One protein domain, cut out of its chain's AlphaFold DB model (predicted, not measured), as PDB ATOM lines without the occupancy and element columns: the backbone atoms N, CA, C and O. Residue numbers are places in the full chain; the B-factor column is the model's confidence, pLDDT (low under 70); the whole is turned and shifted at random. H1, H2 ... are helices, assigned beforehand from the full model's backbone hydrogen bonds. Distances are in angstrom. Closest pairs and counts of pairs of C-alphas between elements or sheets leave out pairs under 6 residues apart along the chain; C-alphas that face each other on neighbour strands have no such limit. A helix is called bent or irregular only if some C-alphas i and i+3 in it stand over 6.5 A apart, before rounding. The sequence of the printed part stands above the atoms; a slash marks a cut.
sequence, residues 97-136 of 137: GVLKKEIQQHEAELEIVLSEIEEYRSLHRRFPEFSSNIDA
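Overview. This is residues 97 to 136 of the 137 residues of an uncharacterized protein of Vibrio shilonii AK1 (UniProt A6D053). What shape is this? One long helix, H1, makes a rod, and the short helix H2 turns off at its end as a hook. What is its make-up? The printed part has 40 residues, two named helices and no named strand: all helix. It is extended, with radius of gyration of the C-alphas 15.6 A and spans of 49 by 19 by 5 A.

Arrangement. How do the helices stand? H1, residues 97 to 126, and H2, residues 128 to 134, are close but not clearly touching; their closest C-alphas, of His 124 and Ser 131, are 6.4 A apart. They run opposite ways at a steep tilt of 59 degrees. What of their backbones? Every O i to N i+4 pair in H1 is within hydrogen-bond range; in H2 0 of 3 are, and 2 of 4 O i to N i+3 pairs.

Along the chain. Where is H1? It runs 43.6 A from C-alpha 97 at (206.452, 234.951, 261.605). And H2? It runs 11.0 A to C-alpha 134 at (223.390, 252.569, 227.097), only just irregular: C-alphas 129 and 132 are 6.8 A apart.

Size, cuts and confidence. Any cut? The printed part has none; the H1 to H2 link is tight. Where is confidence low? Residues 130 to 136 have pLDDT under 70.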
ATOM      1  N   GLY A  97     207.162 235.285 262.838       82.44
ATOM      2  CA  GLY A  97     206.452 234.951 261.605       82.44
ATOM      3  C   GLY A  97     206.482 236.098 260.594       82.44
ATOM      4  O   GLY A  97     206.646 235.855 259.402       82.44
ATOM      5  N   VAL A  98     206.415 237.343 261.076       82.31
ATOM      6  CA  VAL A  98     206.565 238.550 260.246       82.31
ATOM      7  C   VAL A  98     207.983 238.655 259.679       82.31
ATOM      8  O   VAL A  98     208.146 238.681 258.466       82.31
ATOM      9  N   LEU A  99     209.012 238.590 260.528       83.06
ATOM     10  CA  LEU A  99     210.411 238.699 260.095       83.06
ATOM     11  C   LEU A  99     210.832 237.557 259.152       83.06
ATOM     12  O   LEU A  99     211.584 237.773 258.211       83.06
ATOM     13  N   LYS A 100     210.336 236.334 259.375       88.38
ATOM     14  CA  LYS A 100     210.581 235.187 258.486       88.38
ATOM     15  C   LYS A 100     209.962 235.412 257.105       88.38
ATOM     16  O   LYS A 100     210.604 235.092 256.112       88.38
ATOM     17  N   LYS A 101     208.752 235.979 257.043       89.69
ATOM     18  CA  LYS A 101     208.111 236.357 255.775       89.69
ATOM     19  C   LYS A 101     208.876 237.473 255.067       89.69
ATOM     20  O   LYS A 101     209.088 237.366 253.869       89.69
ATOM     21  N   GLU A 102     209.324 238.492 255.798       90.12
ATOM     22  CA  GLU A 102     210.133 239.587 255.242       90.12
ATOM     23  C   GLU A 102     211.458 239.075 254.660       90.12
ATOM     24  O   GLU A 102     211.819 239.436 253.545       90.12
ATOM     25  N   ILE A 103     212.153 238.172 255.363       94.00
ATOM     26  CA  ILE A 103     213.382 237.544 254.855       94.00
ATOM     27  C   ILE A 103     213.103 236.767 253.566       94.00
ATOM     28  O   ILE A 103     213.800 236.970 252.579       94.00
ATOM     29  N   GLN A 104     212.070 235.922 253.556       92.38
ATOM     30  CA  GLN A 104     211.705 235.142 252.369       92.38
ATOM     31  C   GLN A 104     211.331 236.034 251.183       92.38
ATOM     32  O   GLN A 104     211.677 235.727 250.044       92.38
ATOM     33  N   GLN A 105     210.639 237.144 251.442       94.00
ATOM     34  CA  GLN A 105     210.293 238.110 250.411       94.00
ATOM     35  C   GLN A 105     211.550 238.758 249.819       94.00
ATOM     36  O   GLN A 105     211.697 238.788 248.601       94.00
ATOM     37  N   HIS A 106     212.475 239.224 250.659       95.44
ATOM     38  CA  HIS A 106     213.720 239.826 250.181       95.44
ATOM     39  C   HIS A 106     214.628 238.829 249.455       95.44
ATOM     40  O   HIS A 106     215.290 239.204 248.492       95.44
ATOM     41  N   GLU A 107     214.657 237.564 249.881       95.75
ATOM     42  CA  GLU A 107     215.377 236.502 249.170       95.75
ATOM     43  C   GLU A 107     214.804 236.289 247.761       95.75
ATOM     44  O   GLU A 107     215.568 236.242 246.799       95.75
ATOM     45  N   ALA A 108     213.475 236.248 247.624       94.50
ATOM     46  CA  ALA A 108     212.816 236.116 246.326       94.50
ATOM     47  C   ALA A 108     213.039 237.343 245.421       94.50
ATOM     48  O   ALA A 108     213.340 237.194 244.239       94.50
ATOM     49  N   GLU A 109     212.931 238.558 245.969       96.44
ATOM     50  CA  GLU A 109     213.216 239.803 245.240       96.44
ATOM     51  C   GLU A 109     214.670 239.841 244.746       96.44
ATOM     52  O   GLU A 109     214.932 240.210 243.599       96.44
ATOM     53  N   LEU A 110     215.622 239.419 245.583       96.81
ATOM     54  CA  LEU A 110     217.033 239.367 245.214       96.81
ATOM     55  C   LEU A 110     217.292 238.367 244.083       96.81
ATOM     56  O   LEU A 110     218.063 238.669 243.174       96.81
ATOM     57  N   GLU A 111     216.657 237.196 244.124       96.81
ATOM     58  CA  GLU A 111     216.793 236.181 243.076       96.81
ATOM     59  C   GLU A 111     216.277 236.690 241.723       96.81
ATOM     60  O   GLU A 111     216.947 236.508 240.703       96.81
ATOM     61  N   ILE A 112     215.164 237.430 241.721       96.12
ATOM     62  CA  ILE A 112     214.652 238.099 240.518       96.12
ATOM     63  C   ILE A 112     215.681 239.097 239.982       96.12
ATOM     64  O   ILE A 112     216.080 238.991 238.825       96.12
ATOM     65  N   VAL A 113     216.178 240.015 240.815       95.88
ATOM     66  CA  VAL A 113     217.152 241.033 240.377       95.88
ATOM     67  C   VAL A 113     218.435 240.393 239.838       95.88
ATOM     68  O   VAL A 113     218.994 240.851 238.842       95.88
ATOM     69  N   LEU A 114     218.913 239.316 240.464       97.06
ATOM     70  CA  LEU A 114     220.075 238.580 239.968       97.06
ATOM     71  C   LEU A 114     219.805 237.966 238.592       97.06
ATOM     72  O   LEU A 114     220.654 238.092 237.708       97.06
ATOM     73  N   SER A 115     218.624 237.377 238.388       95.19
ATOM     74  CA  SER A 115     218.226 236.843 237.083       95.19
ATOM     75  C   SER A 115     218.133 237.937 236.012       95.19
ATOM     76  O   SER A 115     218.662 237.765 234.915       95.19
ATOM     77  N   GLU A 116     217.594 239.114 236.344       95.19
ATOM     78  CA  GLU A 116     217.531 240.260 235.427       95.19
ATOM     79  C   GLU A 116     218.931 240.764 235.048       95.19
ATOM     80  O   GLU A 116     219.198 241.073 233.885       95.19
ATOM     81  N   ILE A 117     219.869 240.805 236.001       93.75
ATOM     82  CA  ILE A 117     221.268 241.166 235.732       93.75
ATOM     83  C   ILE A 117     221.927 240.140 234.803       93.75
ATOM     84  O   ILE A 117     222.711 240.507 233.920       93.75
ATOM     85  N   GLU A 118     221.653 238.852 234.997       94.00
ATOM     86  CA  GLU A 118     222.158 237.793 234.123       94.00
ATOM     87  C   GLU A 118     221.589 237.908 232.706       94.00
ATOM     88  O   GLU A 118     222.348 237.816 231.734       94.00
ATOM     89  N   GLU A 119     220.294 238.193 232.576       90.88
ATOM     90  CA  GLU A 119     219.651 238.466 231.292       90.88
ATOM     91  C   GLU A 119     220.241 239.705 230.615       90.88
ATOM     92  O   GLU A 119     220.621 239.642 229.442       90.88
ATOM     93  N   TYR A 120     220.423 240.803 231.353       87.62
ATOM     94  CA  TYR A 120     221.063 242.014 230.844       87.62
ATOM     95  C   TYR A 120     222.475 241.727 230.321       87.62
ATOM     96  O   TYR A 120     222.828 242.102 229.201       87.62
ATOM     97  N   ARG A 121     223.286 240.992 231.092       87.12
ATOM     98  CA  ARG A 121     224.631 240.570 230.670       87.12
ATOM     99  C   ARG A 121     224.586 239.678 229.431       87.12
ATOM    100  O   ARG A 121     225.460 239.788 228.571       87.12
ATOM    101  N   SER A 122     223.592 238.800 229.327       88.75
ATOM    102  CA  SER A 122     223.382 237.938 228.161       88.75
ATOM    103  C   SER A 122     223.049 238.754 226.909       88.75
ATOM    104  O   SER A 122     223.648 238.536 225.854       88.75
ATOM    105  N   LEU A 123     222.170 239.753 227.030       85.44
ATOM    106  CA  LEU A 123     221.856 240.693 225.952       85.44
ATOM    107  C   LEU A 123     223.095 241.471 225.509       85.44
ATOM    108  O   LEU A 123     223.377 241.524 224.314       85.44
ATOM    109  N   HIS A 124     223.885 241.973 226.460       81.31
ATOM    110  CA  HIS A 124     225.141 242.673 226.181       81.31
ATOM    111  C   HIS A 124     226.147 241.805 225.411       81.31
ATOM    112  O   HIS A 124     226.838 242.287 224.517       81.31
ATOM    113  N   ARG A 125     226.220 240.504 225.724       83.12
ATOM    114  CA  ARG A 125     227.068 239.552 224.985       83.12
ATOM    115  C   ARG A 125     226.544 239.253 223.583       83.12
ATOM    116  O   ARG A 125     227.346 239.024 222.685       83.12
ATOM    117  N   ARG A 126     225.220 239.202 223.404       85.44
ATOM    118  CA  ARG A 126     224.576 238.896 222.115       85.44
ATOM    119  C   ARG A 126     224.587 240.079 221.154       85.44
ATOM    120  O   ARG A 126     224.656 239.850 219.952       85.44
ATOM    121  N   PHE A 127     224.522 241.297 221.681       81.25
ATOM    122  CA  PHE A 127     224.449 242.535 220.909       81.25
ATOM    123  C   PHE A 127     225.495 243.546 221.401       81.25
ATOM    124  O   PHE A 127     225.145 244.579 221.983       81.25
ATOM    125  N   PRO A 128     226.794 243.266 221.189       76.38
ATOM    126  CA  PRO A 128     227.868 244.140 221.646       76.38
ATOM    127  C   PRO A 128     227.823 245.525 220.984       76.38
ATOM    128  O   PRO A 128     228.255 246.497 221.600       76.38
ATOM    129  N   GLU A 129     227.247 245.660 219.783       71.75
ATOM    130  CA  GLU A 129     227.062 246.953 219.102       71.75
ATOM    131  C   GLU A 129     226.138 247.958 219.820       71.75
ATOM    132  O   GLU A 129     226.214 249.150 219.526       71.75
ATOM    133  N   PHE A 130     225.299 247.525 220.771       64.12
ATOM    134  CA  PHE A 130     224.401 248.411 221.533       64.12
ATOM    135  C   PHE A 130     224.986 248.898 222.868       64.12
ATOM    136  O   PHE A 130     224.435 249.821 223.472       64.12
ATOM    137  N   SER A 131     226.111 248.327 223.309       60.31
ATOM    138  CA  SER A 131     226.772 248.675 224.578       60.31
ATOM    139  C   SER A 131     227.174 250.153 224.664       60.31
ATOM    140  O   SER A 131     227.023 250.788 225.702       60.31
ATOM    141  N   SER A 132     227.576 250.744 223.537       60.19
ATOM    142  CA  SER A 132     228.025 252.138 223.447       60.19
ATOM    143  C   SER A 132     226.916 253.190 223.586       60.19
ATOM    144  O   SER A 132     227.233 254.353 223.816       60.19
ATOM    145  N   ASN A 133     225.634 252.818 223.455       58.84
ATOM    146  CA  ASN A 133     224.502 253.749 223.586       58.84
ATOM    147  C   ASN A 133     223.872 253.762 224.988       58.84
ATOM    148  O   ASN A 133     223.199 254.731 225.327       58.84
ATOM    149  N   ILE A 134     224.053 252.707 225.788       57.81
ATOM    150  CA  ILE A 134     223.390 252.569 227.097       57.81
ATOM    151  C   ILE A 134     224.242 253.169 228.224       57.81
ATOM    152  O   ILE A 134     223.687 253.775 229.132       57.81
ATOM    153  N   ASP A 135     225.574 253.113 228.123       57.09
ATOM    154  CA  ASP A 135     226.496 253.731 229.096       57.09
ATOM    155  C   ASP A 135     226.543 255.280 229.013       57.09
ATOM    156  O   ASP A 135     227.279 255.925 229.760       57.09
ATOM    157  N   ALA A 136     225.794 255.885 228.080       49.12
ATOM    158  CA  ALA A 136     225.760 257.327 227.814       49.12
ATOM    159  C   ALA A 136     224.521 258.058 228.386       49.12
ATOM    160  O   ALA A 136     224.375 259.262 228.153       49.12
TER     161      ALA A 136